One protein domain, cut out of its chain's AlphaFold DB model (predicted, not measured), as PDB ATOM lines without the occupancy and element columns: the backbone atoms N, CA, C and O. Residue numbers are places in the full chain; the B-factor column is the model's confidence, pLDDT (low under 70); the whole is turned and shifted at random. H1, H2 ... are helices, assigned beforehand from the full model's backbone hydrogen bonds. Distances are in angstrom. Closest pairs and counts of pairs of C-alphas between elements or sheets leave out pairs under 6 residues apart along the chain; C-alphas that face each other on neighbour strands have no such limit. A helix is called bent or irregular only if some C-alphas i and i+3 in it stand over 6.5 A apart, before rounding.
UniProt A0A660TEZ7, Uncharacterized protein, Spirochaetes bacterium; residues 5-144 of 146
ATOM      1  N   ARG A   5       0.382  -9.886  46.284       92.69
ATOM      2  CA  ARG A   5       0.533  -9.517  44.866       92.69
ATOM      3  C   ARG A   5       1.705  -8.565  44.655       92.69
ATOM      4  O   ARG A   5       2.536  -8.801  43.786       92.69
ATOM      5  N   GLU A   6       1.784  -7.533  45.484       92.44
ATOM      6  CA  GLU A   6       2.807  -6.496  45.427       92.44
ATOM      7  C   GLU A   6       4.192  -7.095  45.679       92.44
ATOM      8  O   GLU A   6       5.120  -6.764  44.957       92.44
ATOM      9  N   ARG A   7       4.327  -8.071  46.589       94.25
ATOM     10  CA  ARG A   7       5.607  -8.775  46.801       94.25
ATOM     11  C   ARG A   7       6.086  -9.553  45.579       94.25
ATOM     12  O   ARG A   7       7.269  -9.530  45.274       94.25
ATOM     13  N   ILE A   8       5.183 -10.227  44.865       96.38
ATOM     14  CA  ILE A   8       5.550 -10.943  43.631       96.38
ATOM     15  C   ILE A   8       6.025  -9.952  42.564       96.38
ATOM     16  O   ILE A   8       6.990 -10.225  41.852       96.38
ATOM     17  N   ILE A   9       5.359  -8.801  42.458       97.12
ATOM     18  CA  ILE A   9       5.751  -7.735  41.532       97.12
ATOM     19  C   ILE A   9       7.113  -7.154  41.939       97.12
ATOM     20  O   ILE A   9       7.979  -7.006  41.083       97.12
ATOM     21  N   GLU A  10       7.335  -6.891  43.231       97.00
ATOM     22  CA  GLU A  10       8.622  -6.436  43.780       97.00
ATOM     23  C   GLU A  10       9.763  -7.400  43.426       97.00
ATOM     24  O   GLU A  10      10.812  -6.964  42.952       97.00
ATOM     25  N   GLU A  11       9.558  -8.708  43.608       97.38
ATOM     26  CA  GLU A  11      10.543  -9.741  43.264       97.38
ATOM     27  C   GLU A  11      10.875  -9.727  41.764       97.38
ATOM     28  O   GLU A  11      12.046  -9.734  41.385       97.38
ATOM     29  N   GLN A  12       9.859  -9.640  40.901       98.25
ATOM     30  CA  GLN A  12      10.052  -9.602  39.449       98.25
ATOM     31  C   GLN A  12      10.738  -8.312  38.979       98.25
ATOM     32  O   GLN A  12      11.613  -8.369  38.114       98.25
ATOM     33  N   ILE A  13      10.393  -7.160  39.562       98.31
ATOM     34  CA  ILE A  13      11.102  -5.897  39.314       98.31
ATOM     35  C   ILE A  13      12.561  -6.020  39.761       98.31
ATOM     36  O   ILE A  13      13.445  -5.552  39.050       98.31
ATOM     37  N   GLY A  14      12.830  -6.684  40.888       98.12
ATOM     38  CA  GLY A  14      14.186  -6.987  41.344       98.12
ATOM     39  C   GLY A  14      14.986  -7.805  40.325       98.12
ATOM     40  O   GLY A  14      16.091  -7.408  39.962       98.12
ATOM     41  N   GLU A  15      14.408  -8.889  39.796       98.25
ATOM     42  CA  GLU A  15      15.041  -9.708  38.750       98.25
ATOM     43  C   GLU A  15      15.331  -8.888  37.474       98.25
ATOM     44  O   GLU A  15      16.400  -9.024  36.871       98.25
ATOM     45  N   ILE A  16      14.395  -8.023  37.058       98.56
ATOM     46  CA  ILE A  16      14.570  -7.132  35.899       98.56
ATOM     47  C   ILE A  16      15.667  -6.102  36.170       98.56
ATOM     48  O   ILE A  16      16.521  -5.896  35.305       98.56
ATOM     49  N   ARG A  17      15.662  -5.479  37.355       98.38
ATOM     50  CA  ARG A  17      16.647  -4.477  37.780       98.38
ATOM     51  C   ARG A  17      18.056  -5.021  37.643       98.38
ATOM     52  O   ARG A  17      18.872  -4.375  37.000       98.38
ATOM     53  N   GLU A  18      18.325  -6.204  38.196       97.38
ATOM     54  CA  GLU A  18      19.656  -6.815  38.137       97.38
ATOM     55  C   GLU A  18      20.154  -6.923  36.692       97.38
ATOM     56  O   GLU A  18      21.233  -6.443  36.356       97.38
ATOM     57  N   VAL A  19      19.336  -7.487  35.800       97.56
ATOM     58  CA  VAL A  19      19.715  -7.676  34.394       97.56
ATOM     59  C   VAL A  19      19.871  -6.339  33.668       97.56
ATOM     60  O   VAL A  19      20.816  -6.167  32.892       97.56
ATOM     61  N   PHE A  20      18.947  -5.404  33.896       97.44
ATOM     62  CA  PHE A  20      18.955  -4.093  33.258       97.44
ATOM     63  C   PHE A  20      20.174  -3.276  33.686       97.44
ATOM     64  O   PHE A  20      20.956  -2.849  32.837       97.44
ATOM     65  N   GLU A  21      20.396  -3.118  34.988       95.94
ATOM     66  CA  GLU A  21      21.504  -2.328  35.520       95.94
ATOM     67  C   GLU A  21      22.864  -2.943  35.176       95.94
ATOM     68  O   GLU A  21      23.809  -2.220  34.846       95.94
ATOM     69  N   ASP A  22      22.978  -4.276  35.168       94.88
ATOM     70  CA  ASP A  22      24.251  -4.935  34.888       94.88
ATOM     71  C   ASP A  22      24.690  -4.848  33.433       94.88
ATOM     72  O   ASP A  22      25.898  -4.786  33.160       94.88
ATOM     73  N   HIS A  23      23.744  -4.816  32.496       93.88
ATOM     74  CA  HIS A  23      24.052  -4.996  31.078       93.88
ATOM     75  C   HIS A  23      23.592  -3.853  30.176       93.88
ATOM     76  O   HIS A  23      24.208  -3.642  29.132       93.88
ATOM     77  N   PHE A  24      22.553  -3.122  30.568       94.69
ATOM     78  CA  PHE A  24      21.859  -2.153  29.720       94.69
ATOM     79  C   PHE A  24      21.862  -0.734  30.304       94.69
ATOM     80  O   PHE A  24      21.679   0.212  29.550       94.69
ATOM     81  N   ASP A  25      22.173  -0.552  31.594       93.56
ATOM     82  CA  ASP A  25      22.297   0.776  32.219       93.56
ATOM     83  C   ASP A  25      23.747   1.217  32.477       93.56
ATOM     84  O   ASP A  25      24.080   1.941  33.417       93.56
ATOM     85  N   ARG A  26      24.666   0.741  31.639       91.44
ATOM     86  CA  ARG A  26      26.096   1.039  31.755       91.44
ATOM     87  C   ARG A  26      26.495   2.167  30.806       91.44
ATOM     88  O   ARG A  26      25.995   2.259  29.689       91.44
ATOM     89  N   THR A  27      27.489   2.973  31.189       89.00
ATOM     90  CA  THR A  27      27.993   4.087  30.357       89.00
ATOM     91  C   THR A  27      28.412   3.644  28.955       89.00
ATOM     92  O   THR A  27      28.137   4.338  27.982       89.00
ATOM     93  N   TRP A  28      29.050   2.476  28.829       87.12
ATOM     94  CA  TRP A  28      29.436   1.947  27.519       87.12
ATOM     95  C   TRP A  28      28.221   1.624  26.650       87.12
ATOM     96  O   TRP A  28      28.296   1.786  25.439       87.12
ATOM     97  N   PHE A  29      27.112   1.192  27.253       90.88
ATOM     98  CA  PHE A  29      25.897   0.846  26.532       90.88
ATOM     99  C   PHE A  29      25.186   2.093  26.008       90.88
ATOM    100  O   PHE A  29      24.784   2.101  24.850       90.88
ATOM    101  N   ALA A  30      25.135   3.167  26.806       88.19
ATOM    102  CA  ALA A  30      24.608   4.463  26.371       88.19
ATOM    103  C   ALA A  30      25.272   4.944  25.065       88.19
ATOM    104  O   ALA A  30      24.587   5.382  24.150       88.19
ATOM    105  N   ILE A  31      26.592   4.759  24.934       87.75
ATOM    106  CA  ILE A  31      27.340   5.095  23.711       87.75
ATOM    107  C   ILE A  31      26.936   4.199  22.528       87.75
ATOM    108  O   ILE A  31      26.920   4.650  21.386       87.75
ATOM    109  N   LEU A  32      26.619   2.922  22.765       87.62
ATOM    110  CA  LEU A  32      26.221   2.009  21.687       87.62
ATOM    111  C   LEU A  32      24.828   2.305  21.135       87.62
ATOM    112  O   LEU A  32      24.569   1.965  19.979       87.62
ATOM    113  N   ILE A  33      23.945   2.874  21.958       89.06
ATOM    114  CA  ILE A  33      22.552   3.131  21.591       89.06
ATOM    115  C   ILE A  33      22.282   4.563  21.123       89.06
ATOM    116  O   ILE A  33      21.148   4.847  20.763       89.06
ATOM    117  N   ASP A  34      23.291   5.438  21.101       85.94
ATOM    118  CA  ASP A  34      23.141   6.874  20.805       85.94
ATOM    119  C   ASP A  34      22.476   7.148  19.439       85.94
ATOM    120  O   ASP A  34      21.651   8.046  19.306       85.94
ATOM    121  N   ASP A  35      22.749   6.307  18.435       86.19
ATOM    122  CA  ASP A  35      22.145   6.415  17.097       86.19
ATOM    123  C   ASP A  35      20.859   5.580  16.923       86.19
ATOM    124  O   ASP A  35      20.372   5.404  15.801       86.19
ATOM    125  N   LEU A  36      20.353   4.954  17.988       89.19
ATOM    126  CA  LEU A  36      19.158   4.117  17.909       89.19
ATOM    127  C   LEU A  36      17.897   4.959  18.112       89.19
ATOM    128  O   LEU A  36      17.926   5.955  18.829       89.19
ATOM    129  N   PRO A  37      16.755   4.542  17.537       89.94
ATOM    130  CA  PRO A  37      15.463   5.177  17.786       89.94
ATOM    131  C   PRO A  37      14.924   4.791  19.177       89.94
ATOM    132  O   PRO A  37      13.881   4.157  19.298       89.94
ATOM    133  N   ILE A  38      15.684   5.115  20.222       89.56
ATOM    134  CA  ILE A  38      15.336   4.938  21.631       89.56
ATOM    135  C   ILE A  38      15.425   6.324  22.252       89.56
ATOM    136  O   ILE A  38      16.503   6.909  22.325       89.56
ATOM    137  N   ASP A  39      14.291   6.870  22.672       87.50
ATOM    138  CA  ASP A  39      14.276   8.200  23.259       87.50
ATOM    139  C   ASP A  39      14.652   8.179  24.752       87.50
ATOM    140  O   ASP A  39      14.628   7.157  25.446       87.50
ATOM    141  N   ALA A  40      15.037   9.348  25.266       87.38
ATOM    142  CA  ALA A  40      15.439   9.494  26.662       87.38
ATOM    143  C   ALA A  40      14.278   9.265  27.648       87.38
ATOM    144  O   ALA A  40      14.530   8.940  28.812       87.38
ATOM    145  N   LYS A  41      13.023   9.434  27.208       92.25
ATOM    146  CA  LYS A  41      11.836   9.183  28.028       92.25
ATOM    147  C   LYS A  41      11.694   7.674  28.264       92.25
ATOM    148  O   LYS A  41      11.566   7.306  29.429       92.25
ATOM    149  N   THR A  42      11.851   6.829  27.243       93.88
ATOM    150  CA  THR A  42      11.877   5.359  27.378       93.88
ATOM    151  C   THR A  42      12.875   4.920  28.449       93.88
ATOM    152  O   THR A  42      12.517   4.219  29.392       93.88
ATOM    153  N   ILE A  43      14.130   5.385  28.375       93.88
ATOM    154  CA  ILE A  43      15.160   5.016  29.364       93.88
ATOM    155  C   ILE A  43      14.796   5.499  30.771       93.88
ATOM    156  O   ILE A  43      15.009   4.781  31.750       93.88
ATOM    157  N   ARG A  44      14.253   6.714  30.891       94.75
ATOM    158  CA  ARG A  44      13.836   7.272  32.178       94.75
ATOM    159  C   ARG A  44      12.710   6.453  32.811       94.75
ATOM    160  O   ARG A  44      12.806   6.168  33.996       94.75
ATOM    161  N   GLU A  45      11.694   6.068  32.047       96.56
ATOM    162  CA  GLU A  45      10.534   5.315  32.553       96.56
ATOM    163  C   GLU A  45      10.913   3.886  32.951       96.56
ATOM    164  O   GLU A  45      10.485   3.401  33.999       96.56
ATOM    165  N   ILE A  46      11.821   3.254  32.200       97.69
ATOM    166  CA  ILE A  46      12.418   1.976  32.605       97.69
ATOM    167  C   ILE A  46      13.161   2.137  33.934       97.69
ATOM    168  O   ILE A  46      12.916   1.363  34.859       97.69
ATOM    169  N   ARG A  47      14.047   3.140  34.052       96.75
ATOM    170  CA  ARG A  47      14.807   3.416  35.286       96.75
ATOM    171  C   ARG A  47      13.898   3.702  36.475       96.75
ATOM    172  O   ARG A  47      14.172   3.226  37.571       96.75
ATOM    173  N   GLU A  48      12.827   4.457  36.266       97.19
ATOM    174  CA  GLU A  48      11.850   4.774  37.302       97.19
ATOM    175  C   GLU A  48      11.185   3.499  37.830       97.19
ATOM    176  O   GLU A  48      11.262   3.233  39.031       97.19
ATOM    177  N   MET A  49      10.674   2.641  36.939       97.81
ATOM    178  CA  MET A  49      10.126   1.335  37.310       97.81
ATOM    179  C   MET A  49      11.159   0.466  38.034       97.81
ATOM    180  O   MET A  49      10.879  -0.051  39.116       97.81
ATOM    181  N   VAL A  50      12.360   0.288  37.467       97.38
ATOM    182  CA  VAL A  50      13.354  -0.590  38.094       97.38
ATOM    183  C   VAL A  50      13.899  -0.007  39.387       97.38
ATOM    184  O   VAL A  50      14.373  -0.776  40.205       97.38
ATOM    185  N   SER A  51      13.786   1.290  39.665       96.69
ATOM    186  CA  SER A  51      14.221   1.873  40.943       96.69
ATOM    187  C   SER A  51      13.299   1.546  42.130       96.69
ATOM    188  O   SER A  51      13.695   1.722  43.286       96.69
ATOM    189  N   LEU A  52      12.093   1.022  41.876       96.38
ATOM    190  CA  LEU A  52      11.105   0.720  42.913       96.38
ATOM    191  C   LEU A  52      11.564  -0.417  43.831       96.38
ATOM    192  O   LEU A  52      11.583  -1.592  43.466       96.38
ATOM    193  N   THR A  53      11.927  -0.081  45.067       93.62
ATOM    194  CA  THR A  53      12.305  -1.074  46.094       93.62
ATOM    195  C   THR A  53      11.110  -1.652  46.844       93.62
ATOM    196  O   THR A  53      11.235  -2.684  47.500       93.62
ATOM    197  N   ARG A  54       9.962  -0.978  46.762       94.81
ATOM    198  CA  ARG A  54       8.665  -1.400  47.287       94.81
ATOM    199  C   ARG A  54       7.592  -0.967  46.307       94.81
ATOM    200  O   ARG A  54       7.751   0.079  45.683       94.81
ATOM    201  N   VAL A  55       6.531  -1.754  46.212       94.69
ATOM    202  CA  VAL A  55       5.411  -1.505  45.306       94.69
ATOM    203  C   VAL A  55       4.162  -1.216  46.122       94.69
ATOM    204  O   VAL A  55       3.773  -1.991  47.001       94.69
ATOM    205  N   TYR A  56       3.524  -0.098  45.802       93.50
ATOM    206  CA  TYR A  56       2.222   0.286  46.310       93.50
ATOM    207  C   TYR A  56       1.173   0.237  45.184       93.50
ATOM    208  O   TYR A  56       1.524   0.273  44.002       93.50
ATOM    209  N   PRO A  57      -0.129   0.135  45.510       90.88
ATOM    210  CA  PRO A  57      -1.190   0.086  44.502       90.88
ATOM    211  C   PRO A  57      -1.199   1.275  43.524       90.88
ATOM    212  O   PRO A  57      -1.599   1.123  42.373       90.88
ATOM    213  N   GLU A  58      -0.757   2.449  43.965       92.94
ATOM    214  CA  GLU A  58      -0.605   3.653  43.146       92.94
ATOM    215  C   GLU A  58       0.508   3.547  42.089       92.94
ATOM    216  O   GLU A  58       0.426   4.213  41.057       92.94
ATOM    217  N   ASP A  59       1.497   2.673  42.291       95.69
ATOM    218  CA  ASP A  59       2.629   2.501  41.373       95.69
ATOM    219  C   ASP A  59       2.270   1.633  40.159       95.69
ATOM    220  O   ASP A  59       3.022   1.576  39.189       95.69
ATOM    221  N   ILE A  60       1.129   0.938  40.178       95.88
ATOM    222  CA  ILE A  60       0.795  -0.093  39.184       95.88
ATOM    223  C   ILE A  60       0.761   0.461  37.755       95.88
ATOM    224  O   ILE A  60       1.279  -0.182  36.841       95.88
ATOM    225  N   SER A  61       0.216   1.664  37.552       94.75
ATOM    226  CA  SER A  61       0.213   2.307  36.231       94.75
ATOM    227  C   SER A  61       1.624   2.686  35.773       94.75
ATOM    228  O   SER A  61       1.956   2.519  34.604       94.75
ATOM    229  N   LEU A  62       2.474   3.151  36.693       96.38
ATOM    230  CA  LEU A  62       3.873   3.474  36.409       96.38
ATOM    231  C   LEU A  62       4.653   2.215  36.025       96.38
ATOM    232  O   LEU A  62       5.371   2.218  35.028       96.38
ATOM    233  N   ILE A  63       4.471   1.122  36.770       97.69
ATOM    234  CA  ILE A  63       5.114  -0.164  36.485       97.69
ATOM    235  C   ILE A  63       4.665  -0.681  35.118       97.69
ATOM    236  O   ILE A  63       5.493  -1.126  34.332       97.69
ATOM    237  N   TYR A  64       3.369  -0.602  34.809       97.31
ATOM    238  CA  TYR A  64       2.854  -1.046  33.518       97.31
ATOM    239  C   TYR A  64       3.437  -0.236  32.350       97.31
ATOM    240  O   TYR A  64       3.935  -0.833  31.396       97.31
ATOM    241  N   ASN A  65       3.491   1.094  32.467       96.31
ATOM    242  CA  ASN A  65       4.142   1.949  31.470       96.31
ATOM    243  C   ASN A  65       5.633   1.601  31.319       96.31
ATOM    244  O   ASN A  65       6.129   1.445  30.207       96.31
ATOM    245  N   GLY A  66       6.346   1.407  32.433       97.69
ATOM    246  CA  GLY A  66       7.749   0.991  32.418       97.69
ATOM    247  C   GLY A  66       7.965  -0.362  31.735       97.69
ATOM    248  O   GLY A  66       8.964  -0.546  31.040       97.69
ATOM    249  N   VAL A  67       7.020  -1.299  31.871       98.12
ATOM    250  CA  VAL A  67       7.024  -2.582  31.154       98.12
ATOM    251  C   VAL A  67       6.837  -2.380  29.650       98.12
ATOM    252  O   VAL A  67       7.579  -2.987  28.879       98.12
ATOM    253  N   GLU A  68       5.898  -1.535  29.218       97.06
ATOM    254  CA  GLU A  68       5.679  -1.241  27.792       97.06
ATOM    255  C   GLU A  68       6.903  -0.562  27.155       97.06
ATOM    256  O   GLU A  68       7.364  -0.968  26.083       97.06
ATOM    257  N   GLU A  69       7.494   0.411  27.848       97.56
ATOM    258  CA  GLU A  69       8.731   1.067  27.419       97.56
ATOM    259  C   GLU A  69       9.906   0.076  27.378       97.56
ATOM    260  O   GLU A  69      10.708   0.092  26.440       97.56
ATOM    261  N   LEU A  70       9.984  -0.863  28.329       98.00
ATOM    262  CA  LEU A  70      10.999  -1.917  28.329       98.00
ATOM    263  C   LEU A  70      10.820  -2.900  27.160       98.00
ATOM    264  O   LEU A  70      11.809  -3.293  26.538       98.00
ATOM    265  N   GLU A  71       9.586  -3.280  26.819       97.69
ATOM    266  CA  GLU A  71       9.294  -4.091  25.628       97.69
ATOM    267  C   GLU A  71       9.710  -3.366  24.345       97.69
ATOM    268  O   GLU A  71      10.394  -3.952  23.496       97.69
ATOM    269  N   SER A  72       9.359  -2.082  24.224       95.94
ATOM    270  CA  SER A  72       9.785  -1.229  23.113       95.94
ATOM    271  C   SER A  72      11.311  -1.183  23.017       95.94
ATOM    272  O   SER A  72      11.880  -1.463  21.958       95.94
ATOM    273  N   PHE A  73      12.000  -0.921  24.129       97.00
ATOM    274  CA  PHE A  73      13.458  -0.927  24.210       97.00
ATOM    275  C   PHE A  73      14.056  -2.254  23.721       97.00
ATOM    276  O   PHE A  73      14.941  -2.251  22.861       97.00
ATOM    277  N   ILE A  74      13.545  -3.397  24.194       97.50
ATOM    278  CA  ILE A  74      14.012  -4.728  23.779       97.50
ATOM    279  C   ILE A  74      13.863  -4.911  22.266       97.50
ATOM    280  O   ILE A  74      14.790  -5.400  21.612       97.50
ATOM    281  N   VAL A  75      12.724  -4.515  21.694       96.50
ATOM    282  CA  VAL A  75      12.467  -4.610  20.250       96.50
ATOM    283  C   VAL A  75      13.471  -3.770  19.462       96.50
ATOM    284  O   VAL A  75      14.059  -4.268  18.496       96.50
ATOM    285  N   HIS A  76      13.711  -2.528  19.883       95.69
ATOM    286  CA  HIS A  76      14.657  -1.627  19.230       95.69
ATOM    287  C   HIS A  76      16.093  -2.152  19.313       95.69
ATOM    288  O   HIS A  76      16.771  -2.269  18.290       95.69
ATOM    289  N   VAL A  77      16.540  -2.567  20.497       96.00
ATOM    290  CA  VAL A  77      17.871  -3.152  20.699       96.00
ATOM    291  C   VAL A  77      18.039  -4.426  19.869       96.00
ATOM    292  O   VAL A  77      19.049  -4.593  19.179       96.00
ATOM    293  N   ARG A  78      17.043  -5.317  19.864       96.94
ATOM    294  CA  ARG A  78      17.090  -6.558  19.081       96.94
ATOM    295  C   ARG A  78      17.164  -6.283  17.583       96.94
ATOM    296  O   ARG A  78      17.914  -6.954  16.881       96.94
ATOM    297  N   ARG A  79      16.390  -5.318  17.087       96.00
ATOM    298  CA  ARG A  79      16.315  -5.004  15.657       96.00
ATOM    299  C   ARG A  79      17.548  -4.257  15.156       96.00
ATOM    300  O   ARG A  79      18.037  -4.573  14.076       96.00
ATOM    301  N   TYR A  80      18.033  -3.279  15.917       94.75
ATOM    302  CA  TYR A  80      19.017  -2.314  15.424       94.75
ATOM    303  C   TYR A  80      20.412  -2.468  16.027       94.75
ATOM    304  O   TYR A  80      21.377  -2.067  15.384       94.75
ATOM    305  N   LEU A  81      20.558  -3.057  17.218       93.94
ATOM    306  CA  LEU A  81      21.871  -3.230  17.845       93.94
ATOM    307  C   LEU A  81      22.418  -4.645  17.674       93.94
ATOM    308  O   LEU A  81      23.567  -4.801  17.269       93.94
ATOM    309  N   VAL A  82      21.617  -5.679  17.954       94.69
ATOM    310  CA  VAL A  82      22.085  -7.081  17.941       94.69
ATOM    311  C   VAL A  82      22.773  -7.479  16.624       94.69
ATOM    312  O   VAL A  82      23.852  -8.072  16.706       94.69
ATOM    313  N   PRO A  83      22.259  -7.134  15.424       93.94
ATOM    314  CA  PRO A  83      22.929  -7.494  14.173       93.94
ATOM    315  C   PRO A  83      24.321  -6.863  14.013       93.94
ATOM    316  O   PRO A  83      25.190  -7.452  13.378       93.94
ATOM    317  N   PHE A  84      24.544  -5.697  14.627       91.56
ATOM    318  CA  PHE A  84      25.747  -4.875  14.460       91.56
ATOM    319  C   PHE A  84      26.609  -4.794  15.727       91.56
ATOM    320  O   PHE A  84      27.596  -4.062  15.762       91.56
ATOM    321  N   ILE A  85      26.277  -5.548  16.780       91.94
ATOM    322  CA  ILE A  85      26.914  -5.420  18.099       91.94
ATOM    323  C   ILE A  85      28.429  -5.649  18.038       91.94
ATOM    324  O   ILE A  85      29.194  -4.957  18.705       91.94
ATOM    325  N   LYS A  86      28.890  -6.577  17.188       91.12
ATOM    326  CA  LYS A  86      30.321  -6.856  16.996       91.12
ATOM    327  C   LYS A  86      31.051  -5.698  16.321       91.12
ATOM    328  O   LYS A  86      32.200  -5.436  16.674       91.12
ATOM    329  N   ASP A  87      30.404  -5.021  15.376       89.50
ATOM    330  CA  ASP A  87      30.966  -3.849  14.700       89.50
ATOM    331  C   ASP A  87      30.993  -2.652  15.654       89.50
ATOM    332  O   ASP A  87      32.036  -2.028  15.834       89.50
ATOM    333  N   ARG A  88      29.883  -2.410  16.366       88.62
ATOM    334  CA  ARG A  88      29.751  -1.350  17.378       88.62
ATOM    335  C   ARG A  88      30.761  -1.502  18.523       88.62
ATOM    336  O   ARG A  88      31.271  -0.514  19.038       88.62
ATOM    337  N   LEU A  89      31.110  -2.738  18.883       89.12
ATOM    338  CA  LEU A  89      32.142  -3.044  19.878       89.12
ATOM    339  C   LEU A  89      33.566  -3.125  19.296       89.12
ATOM    340  O   LEU A  89      34.514  -3.339  20.054       89.12
ATOM    341  N   MET A  90      33.749  -2.926  17.986       87.25
ATOM    342  CA  MET A  90      35.042  -3.009  17.286       87.25
ATOM    343  C   MET A  90      35.732  -4.382  17.419       87.25
ATOM    344  O   MET A  90      36.956  -4.479  17.472       87.25
ATOM    345  N   VAL A  91      34.948  -5.461  17.502       87.62
ATOM    346  CA  VAL A  91      35.441  -6.850  17.629       87.62
ATOM    347  C   VAL A  91      35.084  -7.732  16.432       87.62
ATOM    348  O   VAL A  91      35.356  -8.935  16.435       87.62
ATOM    349  N   SER A  92      34.469  -7.144  15.411       82.62
ATOM    350  CA  SER A  92      34.157  -7.800  14.148       82.62
ATOM    351  C   SER A  92      35.413  -8.127  13.339       82.62
ATOM    352  O   SER A  92      36.426  -7.433  13.416       82.62
ATOM    353  N   GLY A  93      35.350  -9.204  12.551       75.75
ATOM    354  CA  GLY A  93      36.475  -9.689  11.742       75.75
ATOM    355  C   GLY A  93      36.859  -8.772  10.577       75.75
ATOM    356  O   GLY A  93      37.891  -9.002   9.953       75.75
ATOM    357  N   PHE A  94      36.047  -7.750  10.295       72.31
ATOM    358  CA  PHE A  94      36.269  -6.778   9.224       72.31
ATOM    359  C   PHE A  94      37.164  -5.595   9.632       72.31
ATOM    360  O   PHE A  94      37.588  -4.839   8.762       72.31
ATOM    361  N   PHE A  95      37.484  -5.435  10.922       64.25
ATOM    362  CA  PHE A  95      38.352  -4.357  11.404       64.25
ATOM    363  C   PHE A  95      39.805  -4.827  11.604       64.25
ATOM    364  O   PHE A  95      40.034  -5.973  12.009       64.25
ATOM    365  N   PRO A  96      40.807  -3.957  11.368       62.59
ATOM    366  CA  PRO A  96      42.201  -4.264  11.668       62.59
ATOM    367  C   PRO A  96      42.376  -4.611  13.151       62.59
ATOM    368  O   PRO A  96      41.899  -3.881  14.023       62.59
ATOM    369  N   ARG A  97      43.109  -5.693  13.451       58.56
ATOM    370  CA  ARG A  97      43.380  -6.137  14.837       58.56
ATOM    371  C   ARG A  97      44.068  -5.061  15.690       58.56
ATOM    372  O   ARG A  97      43.957  -5.104  16.909       58.56
ATOM    373  N   ASP A  98      44.708  -4.086  15.049       57.69
ATOM    374  CA  ASP A  98      45.482  -3.023  15.691       57.69
ATOM    375  C   ASP A  98      44.638  -1.821  16.162       57.69
ATOM    376  O   ASP A  98      45.170  -0.920  16.814       57.69
ATOM    377  N   MET A  99      43.324  -1.782  15.877       61.56
ATOM    378  CA  MET A  99      42.446  -0.706  16.379       61.56
ATOM    379  C   MET A  99      42.272  -0.757  17.903       61.56
ATOM    380  O   MET A  99      42.124   0.283  18.546       61.56
ATOM    381  N   LEU A 100      42.330  -1.952  18.494       65.06
ATOM    382  CA  LEU A 100      42.317  -2.148  19.941       65.06
ATOM    383  C   LEU A 100      43.711  -2.573  20.400       65.06
ATOM    384  O   LEU A 100      44.051  -3.752  20.396       65.06
ATOM    385  N   LYS A 101      44.516  -1.590  20.816       68.88
ATOM    386  CA  LYS A 101      45.894  -1.806  21.296       68.88
ATOM    387  C   LYS A 101      45.969  -2.703  22.539       68.88
ATOM    388  O   LYS A 101      46.993  -3.334  22.775       68.88
ATOM    389  N   ASP A 102      44.893  -2.761  23.327       82.12
ATOM    390  CA  ASP A 102      44.798  -3.584  24.531       82.12
ATOM    391  C   ASP A 102      44.046  -4.899  24.258       82.12
ATOM    392  O   ASP A 102      42.832  -4.931  24.024       82.12
ATOM    393  N   LYS A 103      44.785  -6.009  24.349       83.00
ATOM    394  CA  LYS A 103      44.271  -7.376  24.187       83.00
ATOM    395  C   LYS A 103      43.183  -7.721  25.211       83.00
ATOM    396  O   LYS A 103      42.265  -8.471  24.884       83.00
ATOM    397  N   THR A 104      43.262  -7.177  26.423       86.06
ATOM    398  CA  THR A 104      42.277  -7.405  27.489       86.06
ATOM    399  C   THR A 104      40.942  -6.777  27.117       86.06
ATOM    400  O   THR A 104      39.911  -7.448  27.153       86.06
ATOM    401  N   GLN A 105      40.962  -5.522  26.660       84.12
ATOM    402  CA  GLN A 105      39.771  -4.814  26.184       84.12
ATOM    403  C   GLN A 105      39.114  -5.535  25.006       84.12
ATOM    404  O   GLN A 105      37.894  -5.688  24.980       84.12
ATOM    405  N   TYR A 106      39.912  -6.041  24.062       86.56
ATOM    406  CA  TYR A 106      39.393  -6.838  22.951       86.56
ATOM    407  C   TYR A 106      38.659  -8.100  23.433       86.56
ATOM    408  O   TYR A 106      37.548  -8.378  22.981       86.56
ATOM    409  N   ILE A 107      39.245  -8.849  24.376       87.81
ATOM    410  CA  ILE A 107      38.627 -10.063  24.935       87.81
ATOM    411  C   ILE A 107      37.323  -9.725  25.667       87.81
ATOM    412  O   ILE A 107      36.314 -10.385  25.425       87.81
ATOM    413  N   LEU A 108      37.324  -8.687  26.509       89.00
ATOM    414  CA  LEU A 108      36.141  -8.259  27.261       89.00
ATOM    415  C   LEU A 108      34.997  -7.846  26.330       89.00
ATOM    416  O   LEU A 108      33.886  -8.351  26.458       89.00
ATOM    417  N   ARG A 109      35.268  -6.992  25.339       90.12
ATOM    418  CA  ARG A 109      34.261  -6.566  24.356       90.12
ATOM    419  C   ARG A 109      33.728  -7.731  23.536       90.12
ATOM    420  O   ARG A 109      32.540  -7.789  23.235       90.12
ATOM    421  N   ARG A 110      34.595  -8.683  23.189       90.56
ATOM    422  CA  ARG A 110      34.189  -9.885  22.468       90.56
ATOM    423  C   ARG A 110      33.274 -10.746  23.333       90.56
ATOM    424  O   ARG A 110      32.254 -11.198  22.826       90.56
ATOM    425  N   LEU A 111      33.588 -10.919  24.617       92.06
ATOM    426  CA  LEU A 111      32.718 -11.611  25.568       92.06
ATOM    427  C   LEU A 111      31.351 -10.929  25.661       92.06
ATOM    428  O   LEU A 111      30.348 -11.609  25.467       92.06
ATOM    429  N   VAL A 112      31.316  -9.601  25.823       92.44
ATOM    430  CA  VAL A 112      30.068  -8.818  25.803       92.44
ATOM    431  C   VAL A 112      29.285  -9.084  24.519       92.44
ATOM    432  O   VAL A 112      28.116  -9.433  24.592       92.44
ATOM    433  N   ALA A 113      29.917  -9.010  23.344       93.25
ATOM    434  CA  ALA A 113      29.243  -9.251  22.066       93.25
ATOM    435  C   ALA A 113      28.612 -10.654  21.962       93.25
ATOM    436  O   ALA A 113      27.589 -10.814  21.299       93.25
ATOM    437  N   TYR A 114      29.221 -11.667  22.590       93.94
ATOM    438  CA  TYR A 114      28.687 -13.029  22.619       93.94
ATOM    439  C   TYR A 114      27.563 -13.205  23.639       93.94
ATOM    440  O   TYR A 114      26.601 -13.905  23.341       93.94
ATOM    441  N   THR A 115      27.671 -12.600  24.823       95.69
ATOM    442  CA  THR A 115      26.671 -12.748  25.892       95.69
ATOM    443  C   THR A 115      25.475 -11.817  25.711       95.69
ATOM    444  O   THR A 115      24.398 -12.102  26.224       95.69
ATOM    445  N   PHE A 116      25.635 -10.724  24.960       95.94
ATOM    446  CA  PHE A 116      24.623  -9.682  24.798       95.94
ATOM    447  C   PHE A 116      23.249 -10.202  24.336       95.94
ATOM    448  O   PHE A 116      22.262  -9.861  24.991       95.94
ATOM    449  N   PRO A 117      23.132 -11.055  23.294       96.81
ATOM    450  CA  PRO A 117      21.829 -11.576  22.873       96.81
ATOM    451  C   PRO A 117      21.140 -12.392  23.973       96.81
ATOM    452  O   PRO A 117      19.949 -12.223  24.201       96.81
ATOM    453  N   PHE A 118      21.898 -13.201  24.718       97.25
ATOM    454  CA  PHE A 118      21.359 -13.997  25.823       97.25
ATOM    455  C   PHE A 118      20.868 -13.122  26.979       97.25
ATOM    456  O   PHE A 118      19.817 -13.393  27.555       97.25
ATOM    457  N   ASN A 119      21.595 -12.048  27.300       97.50
ATOM    458  CA  ASN A 119      21.168 -11.084  28.315       97.50
ATOM    459  C   ASN A 119      19.889 -10.352  27.885       97.50
ATOM    460  O   ASN A 119      19.014 -10.113  28.714       97.50
ATOM    461  N   LEU A 120      19.756 -10.041  26.591       98.19
ATOM    462  CA  LEU A 120      18.555  -9.419  26.033       98.19
ATOM    463  C   LEU A 120      17.360 -10.378  26.052       98.19
ATOM    464  O   LEU A 120      16.249  -9.968  26.378       98.19
ATOM    465  N   ASP A 121      17.582 -11.656  25.747       98.25
ATOM    466  CA  ASP A 121      16.552 -12.692  25.831       98.25
ATOM    467  C   ASP A 121      16.108 -12.926  27.279       98.25
ATOM    468  O   ASP A 121      14.910 -13.046  27.544       98.25
ATOM    469  N   ARG A 122      17.052 -12.913  28.231       98.38
ATOM    470  CA  ARG A 122      16.747 -12.973  29.666       98.38
ATOM    471  C   ARG A 122      15.891 -11.783  30.091       98.38
ATOM    472  O   ARG A 122      14.865 -11.994  30.727       98.38
ATOM    473  N   LEU A 123      16.277 -10.564  29.709       98.50
ATOM    474  CA  LEU A 123      15.495  -9.360  29.994       98.50
ATOM    475  C   LEU A 123      14.084  -9.475  29.402       98.50
ATOM    476  O   LEU A 123      13.107  -9.291  30.112       98.50
ATOM    477  N   SER A 124      13.974  -9.901  28.140       98.62
ATOM    478  CA  SER A 124      12.694 -10.105  27.453       98.62
ATOM    479  C   SER A 124      11.772 -11.096  28.158       98.62
ATOM    480  O   SER A 124      10.573 -10.839  28.258       98.62
ATOM    481  N   LEU A 125      12.310 -12.210  28.658       98.62
ATOM    482  CA  LEU A 125      11.534 -13.200  29.401       98.62
ATOM    483  C   LEU A 125      11.001 -12.626  30.719       98.62
ATOM    484  O   LEU A 125       9.833 -12.828  31.051       98.62
ATOM    485  N   LEU A 126      11.850 -11.911  31.460       98.69
ATOM    486  CA  LEU A 126      11.482 -11.294  32.731       98.69
ATOM    487  C   LEU A 126      10.414 -10.212  32.541       98.69
ATOM    488  O   LEU A 126       9.415 -10.210  33.257       98.69
ATOM    489  N   THR A 127      10.564  -9.363  31.520       98.56
ATOM    490  CA  THR A 127       9.570  -8.345  31.156       98.56
ATOM    491  C   THR A 127       8.223  -8.974  30.807       98.56
ATOM    492  O   THR A 127       7.198  -8.565  31.349       98.56
ATOM    493  N   ALA A 128       8.209 -10.017  29.970       98.38
ATOM    494  CA  ALA A 128       6.975 -10.713  29.602       98.38
ATOM    495  C   ALA A 128       6.294 -11.370  30.817       98.38
ATOM    496  O   ALA A 128       5.069 -11.328  30.951       98.38
ATOM    497  N   ARG A 129       7.086 -11.947  31.732       98.50
ATOM    498  CA  ARG A 129       6.594 -12.528  32.991       98.50
ATOM    499  C   ARG A 129       5.956 -11.468  33.889       98.50
ATOM    500  O   ARG A 129       4.875 -11.716  34.432       98.50
ATOM    501  N   LEU A 130       6.587 -10.300  34.022       98.38
ATOM    502  CA  LEU A 130       6.035  -9.183  34.784       98.38
ATOM    503  C   LEU A 130       4.740  -8.668  34.156       98.38
ATOM    504  O   LEU A 130       3.727  -8.573  34.848       98.38
ATOM    505  N   LYS A 131       4.719  -8.454  32.837       98.12
ATOM    506  CA  LYS A 131       3.510  -8.034  32.114       98.12
ATOM    507  C   LYS A 131       2.341  -8.990  32.338       98.12
ATOM    508  O   LYS A 131       1.247  -8.565  32.698       98.12
ATOM    509  N   ALA A 132       2.580 -10.293  32.178       97.81
ATOM    510  CA  ALA A 132       1.558 -11.312  32.397       97.81
ATOM    511  C   ALA A 132       1.042 -11.313  33.846       97.81
ATOM    512  O   ALA A 132      -0.155 -11.474  34.079       97.81
ATOM    513  N   THR A 133       1.932 -11.100  34.820       97.50
ATOM    514  CA  THR A 133       1.569 -11.005  36.242       97.50
ATOM    515  C   THR A 133       0.695  -9.777  36.509       97.50
ATOM    516  O   THR A 133      -0.349  -9.901  37.152       97.50
ATOM    517  N   LEU A 134       1.067  -8.613  35.965       96.69
ATOM    518  CA  LEU A 134       0.299  -7.372  36.091       96.69
ATOM    519  C   LEU A 134      -1.098  -7.512  35.489       96.69
ATOM    520  O   LEU A 134      -2.073  -7.217  36.169       96.69
ATOM    521  N   LEU A 135      -1.213  -8.033  34.266       96.25
ATOM    522  CA  LEU A 135      -2.504  -8.206  33.591       96.25
ATOM    523  C   LEU A 135      -3.408  -9.235  34.283       96.25
ATOM    524  O   LEU A 135      -4.629  -9.111  34.244       96.25
ATOM    525  N   ASN A 136      -2.829 -10.235  34.952       95.94
ATOM    526  CA  ASN A 136      -3.591 -11.188  35.756       95.94
ATOM    527  C   ASN A 136      -4.156 -10.535  37.034       95.94
ATOM    528  O   ASN A 136      -5.305 -10.762  37.407       95.94
ATOM    529  N   TYR A 137      -3.360  -9.707  37.719       94.75
ATOM    530  CA  TYR A 137      -3.778  -9.060  38.968       94.75
ATOM    531  C   TYR A 137      -4.603  -7.787  38.773       94.75
ATOM    532  O   TYR A 137      -5.452  -7.491  39.619       94.75
ATOM    533  N   TYR A 138      -4.377  -7.075  37.670       93.94
ATOM    534  CA  TYR A 138      -4.969  -5.785  37.332       93.94
ATOM    535  C   TYR A 138      -5.419  -5.776  35.854       93.94
ATOM    536  O   TYR A 138      -4.804  -5.115  35.016       93.94
ATOM    537  N   PRO A 139      -6.505  -6.493  35.499       92.25
ATOM    538  CA  PRO A 139      -6.927  -6.644  34.100       92.25
ATOM    539  C   PRO A 139      -7.291  -5.330  33.393       92.25
ATOM    540  O   PRO A 139      -7.154  -5.236  32.177       92.25
ATOM    541  N   TYR A 140      -7.710  -4.309  34.150       91.25
ATOM    542  CA  TYR A 140      -8.082  -2.985  33.631       91.25
ATOM    543  C   TYR A 140      -6.916  -2.229  32.970       91.25
ATOM    544  O   TYR A 140      -7.140  -1.255  32.255       91.25
ATOM    545  N   LEU A 141      -5.668  -2.659  33.192       90.50
ATOM    546  CA  LEU A 141      -4.499  -2.064  32.542       90.50
ATOM    547  C   LEU A 141      -4.534  -2.244  31.021       90.50
ATOM    548  O   LEU A 141      -4.068  -1.375  30.293       90.50
ATOM    549  N   ASN A 142      -5.155  -3.321  30.533       81.31
ATOM    550  CA  ASN A 142      -5.259  -3.593  29.100       81.31
ATOM    551  C   ASN A 142      -6.182  -2.595  28.374       81.31
ATOM    552  O   ASN A 142      -6.036  -2.375  27.176       81.31
ATOM    553  N   ASP A 143      -7.115  -1.975  29.104       72.31
ATOM    554  CA  ASP A 143      -8.052  -0.984  28.563       72.31
ATOM    555  C   ASP A 143      -7.430   0.422  28.485       72.31
ATOM    556  O   ASP A 143      -7.994   1.315  27.856       72.31
ATOM    557  N   SER A 144      -6.273   0.620  29.126       58.41
ATOM    558  CA  SER A 144      -5.572   1.908  29.213       58.41
ATOM    559  C   SER A 144      -4.581   2.140  28.063       58.41
ATOM    560  O   SER A 144      -4.112   3.261  27.896       58.41
TER     561      SER A 144
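Overview. This is residues 5 to 144 of the 146 residues of an uncharacterized protein of Spirochaetes bacterium (UniProt A0A660TEZ7). Three long helices, H1, H4 and the arm H5b, lie side by side in a rod-shaped bundle, and H3 crosses H1 and H4 on the side away from H5b. H5a and the loop of residues 89 to 102 make one end of the long axis, short H6 the other, and H2 packs on H4. The printed part has 140 residues with six named helices, H1 to H6, and no named strand: all helix. It is only just compact, close to loose, with a radius of gyration of the C-alphas of 17.0 A, and spans 55 by 25 by 21 A.

Along the chain. Begin with H5, residues 103 to 137, one helix by its hydrogen bonds but bent: C-alphas 114 and 117 are 7.0 A apart. Find C-alpha 103 at (44.271, -7.376, 24.187), where arm H5a runs to residue 114; arm H5b, residues 117 to 137, is 30.3 A long. H4, residues 57 to 88, measures 41.2 A; it is irregular, with C-alphas 83 and 86 7.9 A apart, and has a kink of 59 degrees near residue 82. H1 runs 27.6 A from C-alpha 5 at (0.533, -9.517, 44.866) to residue 23. Look for H2 at residues 27 to 33, H3 at 40 to 51 and H6 at 139 to 143.

Arrangement. H5b touches H4 at C-alphas Thr 127 and Val 67, their closest, 6.3 A, opposite ways at a shallow tilt of 20 degrees. H3 touches H4 at a steep tilt of 58 degrees, closest at C-alphas Ile 46 and Gly 66, 4.8 A. O i to N i+4 pairs are within hydrogen-bond range throughout H1, H2, H3, H5a and H5b, but in 21 of 28 in H4 and 0 of 1 in H6, where 2 of 2 O i to N i+3 pairs are.

Size, cuts and confidence. The C-alphas of Asp 98 and Tyr 140, 56.5 A, are farthest apart. The printed part has no cut; the H4 to H5a link is long. Residues 95 to 101 and 144 have pLDDT under 70.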